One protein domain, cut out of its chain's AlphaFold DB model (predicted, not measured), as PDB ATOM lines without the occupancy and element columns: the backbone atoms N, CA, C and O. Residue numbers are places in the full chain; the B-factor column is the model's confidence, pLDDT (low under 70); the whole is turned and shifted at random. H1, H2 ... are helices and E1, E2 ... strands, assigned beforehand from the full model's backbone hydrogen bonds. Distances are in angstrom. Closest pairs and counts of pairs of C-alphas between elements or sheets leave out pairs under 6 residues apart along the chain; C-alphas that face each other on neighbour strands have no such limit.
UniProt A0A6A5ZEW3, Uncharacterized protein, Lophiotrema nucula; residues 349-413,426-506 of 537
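Overview. This is residues 349 to 413 and 426 to 506 of the 537 residues of an uncharacterized protein of Lophiotrema nucula (UniProt A0A6A5ZEW3). A strongly twisted sheet of four antiparallel strands makes one layer, and the long helix H2 crosses one of its faces as the second. The short helices H1, H3 and H4 lie off the sheet, and residues 452 to 473 make a long loop between H3 and the edge strand E4. The printed part has 146 residues, with four named helices and four named strands in the order E1 E2 E3 H1 H2 H3 E4 H4. The sheet runs E1 E2 E3 E4, and the class is mixed, helices and strands. The whole is compact, with a radius of gyration of the C-alphas of 16.1 A and spans of 47 by 40 by 30 A.

Arrangement. E1, residues 350 to 356, and E2, residues 365 to 372, form a hairpin, with N 352 and O 370 2.8 A apart. E2 and E3, residues 379 to 387, form another, with N 369 and O 383 2.8 A apart. E1, E2 and E3 make a meander, each strand the antiparallel neighbour of the one before. H1, residues 392 to 400, is not on the sheet, only just, with 4 pairs of C-alphas within 10 A. H2, residues 427 to 444, is on the sheet at a height of 8.5 A, and together they make two layers, a helix on one face of a sheet. H2 lies over E3 and E4, residues 474 to 485, and runs across the strands, at 65 degrees to E3 on the local plane. The closest C-alphas of H2 and E4 are those of Met 442 and Val 477, 7.0 A apart. E4 is the antiparallel neighbour of E3, with N 381 and O 483 2.7 A apart. E3 bends by 69 degrees at residue 382, and E4 by 97 degrees at residue 481. H3, residues 448 to 451, is close to H2 but not clearly touching it; their closest C-alphas, Met 442 and Arg 448, are 7.7 A apart. H4, residues 500 to 506, is not on the sheet. Every O i to N i+4 pair is within hydrogen-bond range in H1, H2 and H4; H3 is too short for one.

Along the chain. E1 begins at C-alpha 350 (16.765, 56.561, -17.809) and is 19.5 A long; E2 measures 22.4 A and E3 21.7 A. H1 measures 12.1 A, H2 25.9 A, H3 5.3 A and E4 23.0 A. H4 measures 9.3 A and ends at C-alpha 506 (31.017, 55.058, -6.271).

Size, cuts and confidence. The two C-alphas farthest apart, those of Asn 447 and Arg 506, are 49.0 A apart. Residues 414 to 425 are not printed, and C-alphas 413 and 426 are 8.0 A apart across the cut. The links H3 to E4 and E4 to H4 are long. Residues 408 to 409 pair with 494 to 495, antiparallel. The mean pLDDT of the printed part is 79.9; residues 360 to 362, 448 to 474, 480 and 498 to 504 are under 70.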
ATOM      1  N   GLY A 349      16.272  61.507 -18.165       89.25
ATOM      2  CA  GLY A 349      16.389  60.311 -17.342       89.25
ATOM      3  C   GLY A 349      16.373  58.982 -18.084       89.25
ATOM      4  O   GLY A 349      16.089  58.881 -19.278       89.25
ATOM      5  N   THR A 350      16.690  57.938 -17.326       92.38
ATOM      6  CA  THR A 350      16.765  56.561 -17.809       92.38
ATOM      7  C   THR A 350      15.377  55.930 -17.744       92.38
ATOM      8  O   THR A 350      14.804  55.857 -16.652       92.38
ATOM      9  N   PRO A 351      14.802  55.463 -18.868       93.94
ATOM     10  CA  PRO A 351      13.506  54.803 -18.853       93.94
ATOM     11  C   PRO A 351      13.596  53.462 -18.119       93.94
ATOM     12  O   PRO A 351      14.516  52.675 -18.342       93.94
ATOM     13  N   VAL A 352      12.608  53.184 -17.273       95.19
ATOM     14  CA  VAL A 352      12.517  51.960 -16.472       95.19
ATOM     15  C   VAL A 352      11.185  51.268 -16.717       95.19
ATOM     16  O   VAL A 352      10.142  51.909 -16.840       95.19
ATOM     17  N   LEU A 353      11.231  49.938 -16.762       96.12
ATOM     18  CA  LEU A 353      10.065  49.066 -16.779       96.12
ATOM     19  C   LEU A 353      10.124  48.152 -15.555       96.12
ATOM     20  O   LEU A 353      11.057  47.363 -15.416       96.12
ATOM     21  N   ILE A 354       9.115  48.240 -14.693       96.62
ATOM     22  CA  ILE A 354       8.907  47.316 -13.577       96.62
ATOM     23  C   ILE A 354       7.919  46.253 -14.042       96.62
ATOM     24  O   ILE A 354       6.814  46.575 -14.476       96.62
ATOM     25  N   TYR A 355       8.326  44.988 -13.988       97.06
ATOM     26  CA  TYR A 355       7.518  43.854 -14.421       97.06
ATOM     27  C   TYR A 355       6.932  43.109 -13.221       97.06
ATOM     28  O   TYR A 355       7.651  42.756 -12.288       97.06
ATOM     29  N   TYR A 356       5.633  42.832 -13.289       96.06
ATOM     30  CA  TYR A 356       4.856  42.178 -12.248       96.06
ATOM     31  C   TYR A 356       4.259  40.880 -12.798       96.06
ATOM     32  O   TYR A 356       3.329  40.930 -13.611       96.06
ATOM     33  N   PRO A 357       4.762  39.709 -12.389       94.56
ATOM     34  CA  PRO A 357       4.200  38.445 -12.835       94.56
ATOM     35  C   PRO A 357       2.872  38.140 -12.123       94.56
ATOM     36  O   PRO A 357       2.743  38.377 -10.921       94.56
ATOM     37  N   LYS A 358       1.925  37.517 -12.840       89.44
ATOM     38  CA  LYS A 358       0.750  36.820 -12.264       89.44
ATOM     39  C   LYS A 358      -0.139  37.678 -11.338       89.44
ATOM     40  O   LYS A 358      -0.511  37.244 -10.250       89.44
ATOM     41  N   ILE A 359      -0.504  38.885 -11.762       83.00
ATOM     42  CA  ILE A 359      -1.103  39.927 -10.904       83.00
ATOM     43  C   ILE A 359      -2.614  39.817 -10.624       83.00
ATOM     44  O   ILE A 359      -3.129  40.590  -9.821       83.00
ATOM     45  N   VAL A 360      -3.348  38.879 -11.231       66.88
ATOM     46  CA  VAL A 360      -4.791  38.684 -10.971       66.88
ATOM     47  C   VAL A 360      -5.118  37.196 -11.006       66.88
ATOM     48  O   VAL A 360      -5.111  36.602 -12.076       66.88
ATOM     49  N   GLY A 361      -5.382  36.561  -9.859       64.31
ATOM     50  CA  GLY A 361      -5.817  35.152  -9.820       64.31
ATOM     51  C   GLY A 361      -4.866  34.155 -10.506       64.31
ATOM     52  O   GLY A 361      -5.286  33.061 -10.863       64.31
ATOM     53  N   GLY A 362      -3.600  34.536 -10.722       67.06
ATOM     54  CA  GLY A 362      -2.620  33.760 -11.486       67.06
ATOM     55  C   GLY A 362      -2.664  33.950 -13.011       67.06
ATOM     56  O   GLY A 362      -1.789  33.423 -13.698       67.06
ATOM     57  N   GLU A 363      -3.618  34.716 -13.541       70.69
ATOM     58  CA  GLU A 363      -3.850  34.905 -14.973       70.69
ATOM     59  C   GLU A 363      -3.497  36.340 -15.399       70.69
ATOM     60  O   GLU A 363      -4.279  37.276 -15.251       70.69
ATOM     61  N   GLY A 364      -2.288  36.519 -15.937       86.00
ATOM     62  CA  GLY A 364      -1.849  37.780 -16.542       86.00
ATOM     63  C   GLY A 364      -0.743  38.504 -15.778       86.00
ATOM     64  O   GLY A 364      -0.556  38.318 -14.579       86.00
ATOM     65  N   ASP A 365      -0.003  39.334 -16.503       94.19
ATOM     66  CA  ASP A 365       1.116  40.113 -15.972       94.19
ATOM     67  C   ASP A 365       0.766  41.607 -15.976       94.19
ATOM     68  O   ASP A 365      -0.166  42.045 -16.650       94.19
ATOM     69  N   ALA A 366       1.529  42.420 -15.255       94.50
ATOM     70  CA  ALA A 366       1.523  43.865 -15.432       94.50
ATOM     71  C   ALA A 366       2.920  44.396 -15.676       94.50
ATOM     72  O   ALA A 366       3.930  43.792 -15.312       94.50
ATOM     73  N   VAL A 367       2.955  45.579 -16.269       95.69
ATOM     74  CA  VAL A 367       4.151  46.403 -16.332       95.69
ATOM     75  C   VAL A 367       3.828  47.814 -15.879       95.69
ATOM     76  O   VAL A 367       2.775  48.353 -16.216       95.69
ATOM     77  N   MET A 368       4.745  48.426 -15.142       95.31
ATOM     78  CA  MET A 368       4.739  49.861 -14.881       95.31
ATOM     79  C   MET A 368       5.937  50.496 -15.572       95.31
ATOM     80  O   MET A 368       7.042  49.962 -15.524       95.31
ATOM     81  N   LEU A 369       5.704  51.620 -16.240       94.38
ATOM     82  CA  LEU A 369       6.722  52.376 -16.955       94.38
ATOM     83  C   LEU A 369       7.014  53.661 -16.193       94.38
ATOM     84  O   LEU A 369       6.104  54.355 -15.725       94.38
ATOM     85  N   GLY A 370       8.291  53.988 -16.100       93.88
ATOM     86  CA  GLY A 370       8.770  55.157 -15.392       93.88
ATOM     87  C   GLY A 370      10.118  55.633 -15.892       93.88
ATOM     88  O   GLY A 370      10.624  55.167 -16.913       93.88
ATOM     89  N   ILE A 371      10.679  56.596 -15.172       93.94
ATOM     90  CA  ILE A 371      11.951  57.238 -15.483       93.94
ATOM     91  C   ILE A 371      12.716  57.450 -14.176       93.94
ATOM     92  O   ILE A 371      12.142  57.923 -13.192       93.94
ATOM     93  N   ILE A 372      14.003  57.115 -14.176       93.62
ATOM     94  CA  ILE A 372      14.954  57.517 -13.134       93.62
ATOM     95  C   ILE A 372      15.616  58.807 -13.600       93.62
ATOM     96  O   ILE A 372      16.290  58.819 -14.632       93.62
ATOM     97  N   LYS A 373      15.413  59.897 -12.860       92.12
ATOM     98  CA  LYS A 373      16.045  61.183 -13.182       92.12
ATOM     99  C   LYS A 373      17.522  61.164 -12.765       92.12
ATOM    100  O   LYS A 373      17.826  60.621 -11.703       92.12
ATOM    101  N   PRO A 374      18.440  61.785 -13.528       88.88
ATOM    102  CA  PRO A 374      19.839  61.893 -13.129       88.88
ATOM    103  C   PRO A 374      19.961  62.563 -11.754       88.88
ATOM    104  O   PRO A 374      19.325  63.583 -11.498       88.88
ATOM    105  N   GLY A 375      20.747  61.965 -10.856       88.06
ATOM    106  CA  GLY A 375      20.939  62.457  -9.486       88.06
ATOM    107  C   GLY A 375      19.777  62.193  -8.518       88.06
ATOM    108  O   GLY A 375      19.922  62.461  -7.329       88.06
ATOM    109  N   SER A 376      18.648  61.647  -8.982       91.31
ATOM    110  CA  SER A 376      17.563  61.202  -8.107       91.31
ATOM    111  C   SER A 376      17.637  59.688  -7.912       91.31
ATOM    112  O   SER A 376      17.707  58.951  -8.898       91.31
ATOM    113  N   PRO A 377      17.577  59.192  -6.666       89.62
ATOM    114  CA  PRO A 377      17.490  57.762  -6.411       89.62
ATOM    115  C   PRO A 377      16.055  57.229  -6.569       89.62
ATOM    116  O   PRO A 377      15.826  56.045  -6.327       89.62
ATOM    117  N   ASP A 378      15.091  58.066  -6.953       94.81
ATOM    118  CA  ASP A 378      13.680  57.700  -7.012       94.81
ATOM    119  C   ASP A 378      13.258  57.328  -8.436       94.81
ATOM    120  O   ASP A 378      13.682  57.933  -9.426       94.81
ATOM    121  N   ILE A 379      12.358  56.349  -8.540       95.12
ATOM    122  CA  ILE A 379      11.741  55.969  -9.813       95.12
ATOM    123  C   ILE A 379      10.413  56.714  -9.939       95.12
ATOM    124  O   ILE A 379       9.497  56.490  -9.149       95.12
ATOM    125  N   SER A 380      10.278  57.579 -10.943       94.19
ATOM    126  CA  SER A 380       9.009  58.248 -11.250       94.19
ATOM    127  C   SER A 380       8.199  57.406 -12.234       94.19
ATOM    128  O   SER A 380       8.578  57.265 -13.394       94.19
ATOM    129  N   LEU A 381       7.093  56.829 -11.776       94.06
ATOM    130  CA  LEU A 381       6.195  55.973 -12.547       94.06
ATOM    131  C   LEU A 381       5.079  56.817 -13.159       94.06
ATOM    132  O   LEU A 381       4.384  57.565 -12.471       94.06
ATOM    133  N   SER A 382       4.908  56.677 -14.468       90.75
ATOM    134  CA  SER A 382       3.980  57.486 -15.265       90.75
ATOM    135  C   SER A 382       2.895  56.657 -15.939       90.75
ATOM    136  O   SER A 382       1.816  57.175 -16.205       90.75
ATOM    137  N   HIS A 383       3.151  55.376 -16.208       89.12
ATOM    138  CA  HIS A 383       2.193  54.513 -16.890       89.12
ATOM    139  C   HIS A 383       2.132  53.144 -16.233       89.12
ATOM    140  O   HIS A 383       3.138  52.633 -15.743       89.12
ATOM    141  N   ALA A 384       0.965  52.514 -16.290       91.19
ATOM    142  CA  ALA A 384       0.821  51.096 -16.004       91.19
ATOM    143  C   ALA A 384       0.012  50.416 -17.099       91.19
ATOM    144  O   ALA A 384      -0.903  51.008 -17.673       91.19
ATOM    145  N   VAL A 385       0.350  49.162 -17.374       90.69
ATOM    146  CA  VAL A 385      -0.335  48.321 -18.348       90.69
ATOM    147  C   VAL A 385      -0.601  46.967 -17.707       90.69
ATOM    148  O   VAL A 385       0.333  46.245 -17.362       90.69
ATOM    149  N   LEU A 386      -1.879  46.617 -17.562       90.31
ATOM    150  CA  LEU A 386      -2.316  45.305 -17.087       90.31
ATOM    151  C   LEU A 386      -2.632  44.426 -18.289       90.31
ATOM    152  O   LEU A 386      -3.413  44.823 -19.153       90.31
ATOM    153  N   LEU A 387      -2.037  43.239 -18.340       88.31
ATOM    154  CA  LEU A 387      -2.030  42.353 -19.496       88.31
ATOM    155  C   LEU A 387      -2.759  41.057 -19.177       88.31
ATOM    156  O   LEU A 387      -2.492  40.412 -18.169       88.31
ATOM    157  N   LYS A 388      -3.631  40.620 -20.089       85.62
ATOM    158  CA  LYS A 388      -4.309  39.317 -19.961       85.62
ATOM    159  C   LYS A 388      -3.379  38.121 -20.195       85.62
ATOM    160  O   LYS A 388      -3.734  36.991 -19.890       85.62
ATOM    161  N   THR A 389      -2.222  38.349 -20.810       85.12
ATOM    162  CA  THR A 389      -1.281  37.304 -21.223       85.12
ATOM    163  C   THR A 389       0.051  37.485 -20.528       85.12
ATOM    164  O   THR A 389       0.482  38.623 -20.334       85.12
ATOM    165  N   SER A 390       0.741  36.377 -20.248       89.12
ATOM    166  CA  SER A 390       2.094  36.474 -19.718       89.12
ATOM    167  C   SER A 390       3.091  36.944 -20.777       89.12
ATOM    168  O   SER A 390       3.074  36.471 -21.917       89.12
ATOM    169  N   ILE A 391       3.972  37.863 -20.391       91.38
ATOM    170  CA  ILE A 391       4.986  38.470 -21.265       91.38
ATOM    171  C   ILE A 391       6.413  38.090 -20.877       91.38
ATOM    172  O   ILE A 391       7.363  38.493 -21.553       91.38
ATOM    173  N   TRP A 392       6.570  37.285 -19.823       92.56
ATOM    174  CA  TRP A 392       7.856  36.880 -19.258       92.56
ATOM    175  C   TRP A 392       8.878  36.441 -20.308       92.56
ATOM    176  O   TRP A 392      10.009  36.918 -20.330       92.56
ATOM    177  N   THR A 393       8.474  35.558 -21.223       91.69
ATOM    178  CA  THR A 393       9.374  34.986 -22.237       91.69
ATOM    179  C   THR A 393       9.897  36.033 -23.220       91.69
ATOM    180  O   THR A 393      11.026  35.919 -23.702       91.69
ATOM    181  N   VAL A 394       9.105  37.071 -23.503       90.81
ATOM    182  CA  VAL A 394       9.508  38.188 -24.364       90.81
ATOM    183  C   VAL A 394      10.512  39.073 -23.636       90.81
ATOM    184  O   VAL A 394      11.546  39.407 -24.216       90.81
ATOM    185  N   LEU A 395      10.246  39.404 -22.369       93.31
ATOM    186  CA  LEU A 395      11.159  40.210 -21.556       93.31
ATOM    187  C   LEU A 395      12.494  39.495 -21.350       93.31
ATOM    188  O   LEU A 395      13.552  40.067 -21.609       93.31
ATOM    189  N   LEU A 396      12.449  38.211 -20.991       92.94
ATOM    190  CA  LEU A 396      13.637  37.390 -20.792       92.94
ATOM    191  C   LEU A 396      14.497  37.328 -22.059       92.94
ATOM    192  O   LEU A 396      15.711  37.488 -21.985       92.94
ATOM    193  N   ARG A 397      13.882  37.181 -23.241       91.88
ATOM    194  CA  ARG A 397      14.609  37.202 -24.519       91.88
ATOM    195  C   ARG A 397      15.312  38.541 -24.760       91.88
ATOM    196  O   ARG A 397      16.427  38.549 -25.274       91.88
ATOM    197  N   ARG A 398      14.683  39.669 -24.404       93.44
ATOM    198  CA  ARG A 398      15.287  41.010 -24.533       93.44
ATOM    199  C   ARG A 398      16.484  41.182 -23.598       93.44
ATOM    200  O   ARG A 398      17.509  41.700 -24.035       93.44
ATOM    201  N   VAL A 399      16.376  40.693 -22.363       92.75
ATOM    202  CA  VAL A 399      17.478  40.685 -21.389       92.75
ATOM    203  C   VAL A 399      18.627  39.790 -21.868       92.75
ATOM    204  O   VAL A 399      19.771  40.227 -21.920       92.75
ATOM    205  N   GLN A 400      18.334  38.566 -22.317       93.00
ATOM    206  CA  GLN A 400      19.337  37.633 -22.853       93.00
ATOM    207  C   GLN A 400      20.049  38.178 -24.099       93.00
ATOM    208  O   GLN A 400      21.247  37.968 -24.277       93.00
ATOM    209  N   ALA A 401      19.328  38.918 -24.945       93.19
ATOM    210  CA  ALA A 401      19.892  39.612 -26.097       93.19
ATOM    211  C   ALA A 401      20.706  40.867 -25.723       93.19
ATOM    212  O   ALA A 401      21.179  41.560 -26.622       93.19
ATOM    213  N   ARG A 402      20.850  41.182 -24.424       90.56
ATOM    214  CA  ARG A 402      21.467  42.411 -23.894       90.56
ATOM    215  C   ARG A 402      20.845  43.696 -24.442       90.56
ATOM    216  O   ARG A 402      21.479  44.743 -24.432       90.56
ATOM    217  N   ALA A 403      19.606  43.620 -24.928       91.25
ATOM    218  CA  ALA A 403      18.871  44.805 -25.341       91.25
ATOM    219  C   ALA A 403      18.447  45.615 -24.113       91.25
ATOM    220  O   ALA A 403      18.409  46.838 -24.179       91.25
ATOM    221  N   TRP A 404      18.128  44.923 -23.015       93.38
ATOM    222  CA  TRP A 404      17.738  45.496 -21.728       93.38
ATOM    223  C   TRP A 404      18.674  44.994 -20.626       93.38
ATOM    224  O   TRP A 404      19.127  43.848 -20.676       93.38
ATOM    225  N   SER A 405      18.922  45.829 -19.621       93.19
ATOM    226  CA  SER A 405      19.607  45.461 -18.380       93.19
ATOM    227  C   SER A 405      18.595  45.278 -17.247       93.19
ATOM    228  O   SER A 405      17.567  45.955 -17.192       93.19
ATOM    229  N   VAL A 406      18.871  44.333 -16.346       94.94
ATOM    230  CA  VAL A 406      18.070  44.127 -15.134       94.94
ATOM    231  C   VAL A 406      18.678  44.964 -14.022       94.94
ATOM    232  O   VAL A 406      19.801  44.701 -13.608       94.94
ATOM    233  N   LEU A 407      17.925  45.953 -13.546       94.06
ATOM    234  CA  LEU A 407      18.366  46.854 -12.484       94.06
ATOM    235  C   LEU A 407      18.185  46.212 -11.109       94.06
ATOM    236  O   LEU A 407      19.144  46.032 -10.362       94.06
ATOM    237  N   GLU A 408      16.946  45.826 -10.806       95.25
ATOM    238  CA  GLU A 408      16.521  45.355  -9.491       95.25
ATOM    239  C   GLU A 408      15.589  44.149  -9.616       95.25
ATOM    240  O   GLU A 408      14.845  44.016 -10.591       95.25
ATOM    241  N   SER A 409      15.620  43.280  -8.607       95.25
ATOM    242  CA  SER A 409      14.706  42.154  -8.444       95.25
ATOM    243  C   SER A 409      14.049  42.204  -7.064       95.25
ATOM    244  O   SER A 409      14.728  42.211  -6.035       95.25
ATOM    245  N   TYR A 410      12.716  42.237  -7.047       94.75
ATOM    246  CA  TYR A 410      11.899  42.316  -5.834       94.75
ATOM    247  C   TYR A 410      11.375  40.927  -5.477       94.75
ATOM    248  O   TYR A 410      10.297  40.516  -5.915       94.75
ATOM    249  N   VAL A 411      12.165  40.177  -4.715       91.44
ATOM    250  CA  VAL A 411      11.845  38.794  -4.353       91.44
ATOM    251  C   VAL A 411      10.696  38.772  -3.344       91.44
ATOM    252  O   VAL A 411      10.737  39.474  -2.337       91.44
ATOM    253  N   CYS A 412       9.673  37.958  -3.614       86.50
ATOM    254  CA  CYS A 412       8.622  37.695  -2.636       86.50
ATOM    255  C   CYS A 412       9.231  36.918  -1.456       86.50
ATOM    256  O   CYS A 412       9.880  35.895  -1.704       86.50
ATOM    257  N   PRO A 413       9.062  37.366  -0.202       81.38
ATOM    258  CA  PRO A 413       9.577  36.647   0.956       81.38
ATOM    259  C   PRO A 413       8.884  35.276   1.055       81.38
ATOM    260  O   PRO A 413       7.728  35.178   1.448       81.38
ATOM    261  N   THR A 426       7.959  44.947   3.188       92.81
ATOM    262  CA  THR A 426       9.077  44.543   2.330       92.81
ATOM    263  C   THR A 426       9.096  45.366   1.039       92.81
ATOM    264  O   THR A 426       8.075  45.916   0.620       92.81
ATOM    265  N   SER A 427      10.241  45.427   0.351       94.19
ATOM    266  CA  SER A 427      10.324  46.109  -0.951       94.19
ATOM    267  C   SER A 427       9.375  45.511  -1.992       94.19
ATOM    268  O   SER A 427       8.795  46.232  -2.802       94.19
ATOM    269  N   HIS A 428       9.159  44.195  -1.937       94.31
ATOM    270  CA  HIS A 428       8.172  43.510  -2.763       94.31
ATOM    271  C   HIS A 428       6.753  44.033  -2.496       94.31
ATOM    272  O   HIS A 428       6.039  44.389  -3.434       94.31
ATOM    273  N   GLU A 429       6.360  44.152  -1.227       93.06
ATOM    274  CA  GLU A 429       5.051  44.691  -0.846       93.06
ATOM    275  C   GLU A 429       4.881  46.148  -1.278       93.06
ATOM    276  O   GLU A 429       3.832  46.490  -1.820       93.06
ATOM    277  N   HIS A 430       5.906  46.994  -1.126       95.44
ATOM    278  CA  HIS A 430       5.864  48.380  -1.600       95.44
ATOM    279  C   HIS A 430       5.619  48.475  -3.111       95.44
ATOM    280  O   HIS A 430       4.786  49.260  -3.565       95.44
ATOM    281  N   VAL A 431       6.303  47.650  -3.905       94.94
ATOM    282  CA  VAL A 431       6.153  47.622  -5.366       94.94
ATOM    283  C   VAL A 431       4.739  47.206  -5.775       94.94
ATOM    284  O   VAL A 431       4.139  47.845  -6.648       94.94
ATOM    285  N   TYR A 432       4.173  46.190  -5.120       94.50
ATOM    286  CA  TYR A 432       2.793  45.749  -5.349       94.50
ATOM    287  C   TYR A 432       1.753  46.735  -4.805       94.50
ATOM    288  O   TYR A 432       0.678  46.869  -5.388       94.50
ATOM    289  N   GLU A 433       2.066  47.484  -3.749       94.62
ATOM    290  CA  GLU A 433       1.217  48.565  -3.254       94.62
ATOM    291  C   GLU A 433       1.079  49.682  -4.297       94.62
ATOM    292  O   GLU A 433      -0.037  50.146  -4.529       94.62
ATOM    293  N   LYS A 434       2.158  50.058  -5.002       95.06
ATOM    294  CA  LYS A 434       2.063  51.019  -6.121       95.06
ATOM    295  C   LYS A 434       1.165  50.483  -7.235       95.06
ATOM    296  O   LYS A 434       0.296  51.210  -7.710       95.06
ATOM    297  N   LEU A 435       1.307  49.209  -7.608       94.12
ATOM    298  CA  LEU A 435       0.428  48.586  -8.602       94.12
ATOM    299  C   LEU A 435      -1.038  48.570  -8.134       94.12
ATOM    300  O   LEU A 435      -1.936  48.861  -8.922       94.12
ATOM    301  N   SER A 436      -1.280  48.288  -6.852       92.81
ATOM    302  CA  SER A 436      -2.612  48.320  -6.239       92.81
ATOM    303  C   SER A 436      -3.226  49.721  -6.272       92.81
ATOM    304  O   SER A 436      -4.389  49.865  -6.638       92.81
ATOM    305  N   GLN A 437      -2.446  50.773  -5.990       91.44
ATOM    306  CA  GLN A 437      -2.897  52.165  -6.111       91.44
ATOM    307  C   GLN A 437      -3.320  52.498  -7.546       91.44
ATOM    308  O   GLN A 437      -4.375  53.100  -7.759       91.44
ATOM    309  N   VAL A 438      -2.543  52.054  -8.540       90.00
ATOM    310  CA  VAL A 438      -2.903  52.243  -9.950       90.00
ATOM    311  C   VAL A 438      -4.155  51.460 -10.326       90.00
ATOM    312  O   VAL A 438      -5.045  51.993 -10.986       90.00
ATOM    313  N   TYR A 439      -4.263  50.212  -9.880       89.31
ATOM    314  CA  TYR A 439      -5.451  49.404 -10.119       89.31
ATOM    315  C   TYR A 439      -6.696  50.018  -9.471       89.31
ATOM    316  O   TYR A 439      -7.743  50.091 -10.113       89.31
ATOM    317  N   ALA A 440      -6.588  50.517  -8.238       88.88
ATOM    318  CA  ALA A 440      -7.666  51.212  -7.549       88.88
ATOM    319  C   ALA A 440      -8.123  52.431  -8.360       88.88
ATOM    320  O   ALA A 440      -9.318  52.561  -8.636       88.88
ATOM    321  N   PHE A 441      -7.175  53.243  -8.838       84.56
ATOM    322  CA  PHE A 441      -7.453  54.370  -9.725       84.56
ATOM    323  C   PHE A 441      -8.212  53.925 -10.986       84.56
ATOM    324  O   PHE A 441      -9.315  54.406 -11.235       84.56
ATOM    325  N   MET A 442      -7.711  52.919 -11.710       83.12
ATOM    326  CA  MET A 442      -8.374  52.371 -12.903       83.12
ATOM    327  C   MET A 442      -9.766  51.801 -12.619       83.12
ATOM    328  O   MET A 442     -10.683  51.914 -13.434       83.12
ATOM    329  N   SER A 443      -9.928  51.144 -11.472       84.12
ATOM    330  CA  SER A 443     -11.180  50.502 -11.085       84.12
ATOM    331  C   SER A 443     -12.261  51.517 -10.710       84.12
ATOM    332  O   SER A 443     -13.438  51.219 -10.928       84.12
ATOM    333  N   SER A 444     -11.851  52.694 -10.221       82.75
ATOM    334  CA  SER A 444     -12.717  53.801  -9.799       82.75
ATOM    335  C   SER A 444     -13.283  54.637 -10.954       82.75
ATOM    336  O   SER A 444     -14.252  55.370 -10.756       82.75
ATOM    337  N   CYS A 445     -12.731  54.512 -12.167       78.69
ATOM    338  CA  CYS A 445     -13.247  55.202 -13.348       78.69
ATOM    339  C   CYS A 445     -14.662  54.709 -13.693       78.69
ATOM    340  O   CYS A 445     -14.856  53.541 -14.047       78.69
ATOM    341  N   VAL A 446     -15.647  55.613 -13.622       80.25
ATOM    342  CA  VAL A 446     -17.063  55.322 -13.916       80.25
ATOM    343  C   VAL A 446     -17.254  55.012 -15.400       80.25
ATOM    344  O   VAL A 446     -17.954  54.059 -15.739       80.25
ATOM    345  N   ASN A 447     -16.590  55.762 -16.291       73.75
ATOM    346  CA  ASN A 447     -16.661  55.547 -17.732       73.75
ATOM    347  C   ASN A 447     -15.342  54.998 -18.289       73.75
ATOM    348  O   ASN A 447     -14.602  55.661 -19.015       73.75
ATOM    349  N   ARG A 448     -15.058  53.729 -17.972       67.25
ATOM    350  CA  ARG A 448     -13.817  53.034 -18.364       67.25
ATOM    351  C   ARG A 448     -13.489  53.079 -19.858       67.25
ATOM    352  O   ARG A 448     -12.335  52.882 -20.202       67.25
ATOM    353  N   GLU A 449     -14.461  53.234 -20.755       61.84
ATOM    354  CA  GLU A 449     -14.172  53.307 -22.197       61.84
ATOM    355  C   GLU A 449     -13.736  54.696 -22.661       61.84
ATOM    356  O   GLU A 449     -13.053  54.801 -23.677       61.84
ATOM    357  N   GLN A 450     -14.150  55.734 -21.935       62.53
ATOM    358  CA  GLN A 450     -13.848  57.126 -22.242       62.53
ATOM    359  C   GLN A 450     -12.583  57.595 -21.515       62.53
ATOM    360  O   GLN A 450     -11.778  58.310 -22.105       62.53
ATOM    361  N   ASP A 451     -12.403  57.154 -20.268       57.25
ATOM    362  CA  ASP A 451     -11.343  57.641 -19.376       57.25
ATOM    363  C   ASP A 451     -10.082  56.769 -19.416       57.25
ATOM    364  O   ASP A 451      -8.980  57.244 -19.155       57.25
ATOM    365  N   LEU A 452     -10.228  55.484 -19.759       62.56
ATOM    366  CA  LEU A 452      -9.089  54.609 -20.023       62.56
ATOM    367  C   LEU A 452      -8.919  54.500 -21.531       62.56
ATOM    368  O   LEU A 452      -9.877  54.240 -22.262       62.56
ATOM    369  N   THR A 453      -7.686  54.630 -22.009       56.12
ATOM    370  CA  THR A 453      -7.352  54.400 -23.413       56.12
ATOM    371  C   THR A 453      -7.525  52.918 -23.740       56.12
ATOM    372  O   THR A 453      -6.602  52.104 -23.675       56.12
ATOM    373  N   LYS A 454      -8.754  52.529 -24.100       50.97
ATOM    374  CA  LYS A 454      -9.011  51.234 -24.716       50.97
ATOM    375  C   LYS A 454      -8.429  51.232 -26.128       50.97
ATOM    376  O   LYS A 454      -8.711  52.120 -26.926       50.97
ATOM    377  N   ARG A 455      -7.798  50.098 -26.449       48.78
ATOM    378  CA  ARG A 455      -7.432  49.580 -27.783       48.78
ATOM    379  C   ARG A 455      -5.996  49.856 -28.213       48.78
ATOM    380  O   ARG A 455      -5.715  50.732 -29.019       48.78
ATOM    381  N   TRP A 456      -5.140  48.914 -27.844       42.62
ATOM    382  CA  TRP A 456      -4.084  48.450 -28.735       42.62
ATOM    383  C   TRP A 456      -4.638  47.202 -29.450       42.62
ATOM    384  O   TRP A 456      -5.122  46.288 -28.786       42.62
ATOM    385  N   LYS A 457      -4.678  47.184 -30.793       35.47
ATOM    386  CA  LYS A 457      -5.285  46.104 -31.606       35.47
ATOM    387  C   LYS A 457      -4.232  45.424 -32.498       35.47
ATOM    388  O   LYS A 457      -3.727  46.049 -33.419       35.47
ATOM    389  N   VAL A 458      -3.901  44.172 -32.182       41.75
ATOM    390  CA  VAL A 458      -2.978  43.194 -32.806       41.75
ATOM    391  C   VAL A 458      -3.668  42.087 -33.555       41.75
ATOM    392  O   VAL A 458      -4.469  41.367 -32.968       41.75
ATOM    393  N   THR A 459      -3.301  41.879 -34.801       34.31
ATOM    394  CA  THR A 459      -3.451  40.622 -35.520       34.31
ATOM    395  C   THR A 459      -2.559  39.507 -34.948       34.31
ATOM    396  O   THR A 459      -1.484  39.755 -34.407       34.31
ATOM    397  N   LYS A 460      -2.999  38.248 -35.071       29.17
ATOM    398  CA  LYS A 460      -2.237  37.060 -34.642       29.17
ATOM    399  C   LYS A 460      -0.929  36.924 -35.450       29.17
ATOM    400  O   LYS A 460      -0.998  36.846 -36.672       29.17
ATOM    401  N   GLY A 461       0.227  36.840 -34.779       40.75
ATOM    402  CA  GLY A 461       1.540  36.547 -35.382       40.75
ATOM    403  C   GLY A 461       2.713  36.722 -34.394       40.75
ATOM    404  O   GLY A 461       2.537  37.410 -33.389       40.75
ATOM    405  N   PRO A 462       3.875  36.072 -34.607       38.78
ATOM    406  CA  PRO A 462       5.097  36.299 -33.828       38.78
ATOM    407  C   PRO A 462       5.758  37.648 -34.173       38.78
ATOM    408  O   PRO A 462       5.806  38.030 -35.338       38.78
ATOM    409  N   VAL A 463       6.325  38.343 -33.176       45.25
ATOM    410  CA  VAL A 463       7.054  39.610 -33.394       45.25
ATOM    411  C   VAL A 463       8.344  39.305 -34.150       45.25
ATOM    412  O   VAL A 463       9.304  38.817 -33.548       45.25
ATOM    413  N   THR A 464       8.381  39.576 -35.452       50.19
ATOM    414  CA  THR A 464       9.609  39.519 -36.256       50.19
ATOM    415  C   THR A 464      10.026  40.932 -36.671       50.19
ATOM    416  O   THR A 464       9.204  41.841 -36.689       50.19
ATOM    417  N   GLU A 465      11.309  41.150 -36.987       43.19
ATOM    418  CA  GLU A 465      11.808  42.463 -37.455       43.19
ATOM    419  C   GLU A 465      11.122  42.940 -38.749       43.19
ATOM    420  O   GLU A 465      11.094  44.134 -39.032       43.19
ATOM    421  N   SER A 466      10.557  42.013 -39.525       39.72
ATOM    422  CA  SER A 466       9.865  42.269 -40.790       39.72
ATOM    423  C   SER A 466       8.340  42.336 -40.668       39.72
ATOM    424  O   SER A 466       7.687  42.877 -41.560       39.72
ATOM    425  N   GLU A 467       7.752  41.806 -39.592       39.97
ATOM    426  CA  GLU A 467       6.302  41.745 -39.400       39.97
ATOM    427  C   GLU A 467       5.902  42.508 -38.134       39.97
ATOM    428  O   GLU A 467       6.239  42.125 -37.012       39.97
ATOM    429  N   ARG A 468       5.119  43.585 -38.299       42.03
ATOM    430  CA  ARG A 468       4.446  44.269 -37.185       42.03
ATOM    431  C   ARG A 468       3.443  43.308 -36.536       42.03
ATOM    432  O   ARG A 468       2.282  43.269 -36.931       42.03
ATOM    433  N   GLY A 469       3.881  42.522 -35.557       41.34
ATOM    434  CA  GLY A 469       3.055  41.463 -34.986       41.34
ATOM    435  C   GLY A 469       3.382  41.113 -33.543       41.34
ATOM    436  O   GLY A 469       3.973  40.081 -33.288       41.34
ATOM    437  N   ALA A 470       2.956  41.940 -32.590       38.50
ATOM    438  CA  ALA A 470       2.245  41.471 -31.396       38.50
ATOM    439  C   ALA A 470       1.544  42.660 -30.752       38.50
ATOM    440  O   ALA A 470       2.151  43.710 -30.546       38.50
ATOM    441  N   VAL A 471       0.271  42.480 -30.412       50.59
ATOM    442  CA  VAL A 471      -0.398  43.370 -29.471       50.59
ATOM    443  C   VAL A 471      -0.718  42.629 -28.240       50.59
ATOM    444  O   VAL A 471      -1.076  41.454 -28.228       50.59
ATOM    445  N   TRP A 472      -0.662  43.449 -27.231       49.00
ATOM    446  CA  TRP A 472      -1.008  43.153 -25.893       49.00
ATOM    447  C   TRP A 472      -2.415  43.711 -25.713       49.00
ATOM    448  O   TRP A 472      -2.627  44.922 -25.799       49.00
ATOM    449  N   GLU A 473      -3.406  42.832 -25.557       54.66
ATOM    450  CA  GLU A 473      -4.693  43.264 -25.027       54.66
ATOM    451  C   GLU A 473      -4.469  43.610 -23.559       54.66
ATOM    452  O   GLU A 473      -4.389  42.729 -22.698       54.66
ATOM    453  N   GLY A 474      -4.319  44.902 -23.299       60.75
ATOM    454  CA  GLY A 474      -4.131  45.418 -21.962       60.75
ATOM    455  C   GLY A 474      -4.967  46.651 -21.696       60.75
ATOM    456  O   GLY A 474      -5.368  47.369 -22.615       60.75
ATOM    457  N   TYR A 475      -5.225  46.879 -20.416       71.81
ATOM    458  CA  TYR A 475      -5.734  48.154 -19.940       71.81
ATOM    459  C   TYR A 475      -4.527  49.001 -19.554       71.81
ATOM    460  O   TYR A 475      -3.765  48.619 -18.665       71.81
ATOM    461  N   GLY A 476      -4.328  50.100 -20.279       78.06
ATOM    462  CA  GLY A 476      -3.306  51.092 -19.981       78.06
ATOM    463  C   GLY A 476      -3.911  52.255 -19.208       78.06
ATOM    464  O   GLY A 476      -5.051  52.644 -19.468       78.06
ATOM    465  N   VAL A 477      -3.147  52.814 -18.279       79.25
ATOM    466  CA  VAL A 477      -3.483  54.082 -17.636       79.25
ATOM    467  C   VAL A 477      -2.250  54.967 -17.578       79.25
ATOM    468  O   VAL A 477      -1.143  54.495 -17.305       79.25
ATOM    469  N   GLN A 478      -2.457  56.246 -17.873       82.69
ATOM    470  CA  GLN A 478      -1.476  57.303 -17.689       82.69
ATOM    471  C   GLN A 478      -1.774  57.999 -16.361       82.69
ATOM    472  O   GLN A 478      -2.926  58.294 -16.048       82.69
ATOM    473  N   LEU A 479      -0.735  58.207 -15.560       76.69
ATOM    474  CA  LEU A 479      -0.828  58.827 -14.248       76.69
ATOM    475  C   LEU A 479      -0.403  60.290 -14.366       76.69
ATOM    476  O   LEU A 479       0.782  60.582 -14.521       76.69
ATOM    477  N   ASP A 480      -1.363  61.208 -14.263       69.31
ATOM    478  CA  ASP A 480      -1.082  62.651 -14.309       69.31
ATOM    479  C   ASP A 480      -0.282  63.119 -13.085       69.31
ATOM    480  O   ASP A 480       0.597  63.975 -13.178       69.31
ATOM    481  N   LYS A 481      -0.565  62.529 -11.918       70.06
ATOM    482  CA  LYS A 481       0.262  62.672 -10.717       70.06
ATOM    483  C   LYS A 481       1.193  61.472 -10.651       70.06
ATOM    484  O   LYS A 481       0.740  60.360 -10.391       70.06
ATOM    485  N   GLY A 482       2.479  61.704 -10.912       70.06
ATOM    486  CA  GLY A 482       3.481  60.642 -10.927       70.06
ATOM    487  C   GLY A 482       3.514  59.896  -9.595       70.06
ATOM    488  O   GLY A 482       3.702  60.507  -8.543       70.06
ATOM    489  N   LEU A 483       3.344  58.575  -9.644       90.31
ATOM    490  CA  LEU A 483       3.665  57.719  -8.508       90.31
ATOM    491  C   LEU A 483       5.185  57.635  -8.435       90.31
ATOM    492  O   LEU A 483       5.814  57.158  -9.372       90.31
ATOM    493  N   SER A 484       5.793  58.104  -7.354       94.06
ATOM    494  CA  SER A 484       7.216  57.875  -7.118       94.06
ATOM    495  C   SER A 484       7.421  56.630  -6.265       94.06
ATOM    496  O   SER A 484       6.578  56.268  -5.434       94.06
ATOM    497  N   MET A 485       8.545  55.965  -6.500       95.44
ATOM    498  CA  MET A 485       9.044  54.882  -5.671       95.44
ATOM    499  C   MET A 485      10.404  55.287  -5.108       95.44
ATOM    500  O   MET A 485      11.348  55.474  -5.885       95.44
ATOM    501  N   SER A 486      10.481  55.468  -3.787       96.38
ATOM    502  CA  SER A 486      11.681  56.019  -3.142       96.38
ATOM    503  C   SER A 486      12.799  54.985  -2.978       96.38
ATOM    504  O   SER A 486      12.575  53.778  -3.112       96.38
ATOM    505  N   ARG A 487      14.025  55.430  -2.669       94.19
ATOM    506  CA  ARG A 487      15.147  54.527  -2.325       94.19
ATOM    507  C   ARG A 487      14.802  53.599  -1.154       94.19
ATOM    508  O   ARG A 487      15.172  52.427  -1.179       94.19
ATOM    509  N   GLU A 488      14.093  54.108  -0.153       94.44
ATOM    510  CA  GLU A 488      13.710  53.394   1.068       94.44
ATOM    511  C   GLU A 488      12.654  52.329   0.781       94.44
ATOM    512  O   GLU A 488      12.798  51.199   1.236       94.44
ATOM    513  N   GLU A 489      11.641  52.645  -0.035       95.12
ATOM    514  CA  GLU A 489      10.622  51.675  -0.463       95.12
ATOM    515  C   GLU A 489      11.237  50.523  -1.273       95.12
ATOM    516  O   GLU A 489      10.739  49.399  -1.261       95.12
ATOM    517  N   ARG A 490      12.350  50.787  -1.966       94.56
ATOM    518  CA  ARG A 490      13.106  49.789  -2.740       94.56
ATOM    519  C   ARG A 490      14.164  49.066  -1.905       94.56
ATOM    520  O   ARG A 490      14.808  48.140  -2.404       94.56
ATOM    521  N   ARG A 491      14.363  49.445  -0.636       93.25
ATOM    522  CA  ARG A 491      15.377  48.844   0.239       93.25
ATOM    523  C   ARG A 491      15.072  47.361   0.459       93.25
ATOM    524  O   ARG A 491      13.996  46.996   0.913       93.25
ATOM    525  N   GLY A 492      16.043  46.507   0.139       90.75
ATOM    526  CA  GLY A 492      15.900  45.046   0.175       90.75
ATOM    527  C   GLY A 492      15.657  44.406  -1.195       90.75
ATOM    528  O   GLY A 492      15.630  43.184  -1.293       90.75
ATOM    529  N   ALA A 493      15.506  45.196  -2.265       93.25
ATOM    530  CA  ALA A 493      15.583  44.672  -3.626       93.25
ATOM    531  C   ALA A 493      17.012  44.204  -3.959       93.25
ATOM    532  O   ALA A 493      17.991  44.861  -3.599       93.25
ATOM    533  N   ILE A 494      17.132  43.088  -4.681       92.19
ATOM    534  CA  ILE A 494      18.424  42.580  -5.155       92.19
ATOM    535  C   ILE A 494      18.842  43.412  -6.367       92.19
ATOM    536  O   ILE A 494      18.173  43.373  -7.401       92.19
ATOM    537  N   ARG A 495      19.948  44.150  -6.259       90.19
ATOM    538  CA  ARG A 495      20.519  44.928  -7.366       90.19
ATOM    539  C   ARG A 495      21.372  44.018  -8.245       90.19
ATOM    540  O   ARG A 495      22.320  43.413  -7.758       90.19
ATOM    541  N   VAL A 496      21.014  43.895  -9.523       83.88
ATOM    542  CA  VAL A 496      21.680  42.971 -10.468       83.88
ATOM    543  C   VAL A 496      22.683  43.704 -11.353       83.88
ATOM    544  O   VAL A 496      23.737  43.159 -11.676       83.88
ATOM    545  N   SER A 497      22.390  44.948 -11.724       73.88
ATOM    546  CA  SER A 497      23.332  45.810 -12.431       73.88
ATOM    547  C   SER A 497      23.543  47.092 -11.645       73.88
ATOM    548  O   SER A 497      22.561  47.758 -11.311       73.88
ATOM    549  N   GLY A 498      24.803  47.470 -11.421       62.19
ATOM    550  CA  GLY A 498      25.138  48.830 -11.016       62.19
ATOM    551  C   GLY A 498      24.709  49.774 -12.134       62.19
ATOM    552  O   GLY A 498      25.359  49.844 -13.176       62.19
ATOM    553  N   LEU A 499      23.567  50.436 -11.959       59.34
ATOM    554  CA  LEU A 499      23.189  51.576 -12.788       59.34
ATOM    555  C   LEU A 499      24.331  52.595 -12.737       59.34
ATOM    556  O   LEU A 499      25.029  52.678 -11.730       59.34
ATOM    557  N   GLU A 500      24.505  53.407 -13.777       53.78
ATOM    558  CA  GLU A 500      25.516  54.477 -13.780       53.78
ATOM    559  C   GLU A 500      25.428  55.396 -12.554       53.78
ATOM    560  O   GLU A 500      26.422  56.008 -12.199       53.78
ATOM    561  N   THR A 501      24.285  55.456 -11.862       57.66
ATOM    562  CA  THR A 501      24.169  56.139 -10.569       57.66
ATOM    563  C   THR A 501      25.010  55.494  -9.476       57.66
ATOM    564  O   THR A 501      25.644  56.226  -8.736       57.66
ATOM    565  N   ASP A 502      25.077  54.163  -9.399       59.53
ATOM    566  CA  ASP A 502      25.953  53.472  -8.446       59.53
ATOM    567  C   ASP A 502      27.423  53.662  -8.851       59.53
ATOM    568  O   ASP A 502      28.277  53.787  -7.987       59.53
ATOM    569  N   LEU A 503      27.727  53.754 -10.152       61.81
ATOM    570  CA  LEU A 503      29.071  54.085 -10.644       61.81
ATOM    571  C   LEU A 503      29.447  55.549 -10.391       61.81
ATOM    572  O   LEU A 503      30.594  55.824 -10.080       61.81
ATOM    573  N   ALA A 504      28.504  56.481 -10.499       67.94
ATOM    574  CA  ALA A 504      28.714  57.896 -10.217       67.94
ATOM    575  C   ALA A 504      28.783  58.167  -8.709       67.94
ATOM    576  O   ALA A 504      29.589  58.982  -8.285       67.94
ATOM    577  N   GLU A 505      27.978  57.476  -7.896       72.44
ATOM    578  CA  GLU A 505      28.044  57.512  -6.430       72.44
ATOM    579  C   GLU A 505      29.340  56.849  -5.951       72.44
ATOM    580  O   GLU A 505      30.028  57.419  -5.114       72.44
ATOM    581  N   ARG A 506      29.732  55.712  -6.544       75.56
ATOM    582  CA  ARG A 506      31.017  55.058  -6.271       75.56
ATOM    583  C   ARG A 506      32.193  55.921  -6.696       75.56
ATOM    584  O   ARG A 506      33.083  56.111  -5.889       75.56
TER     585      ARG A 506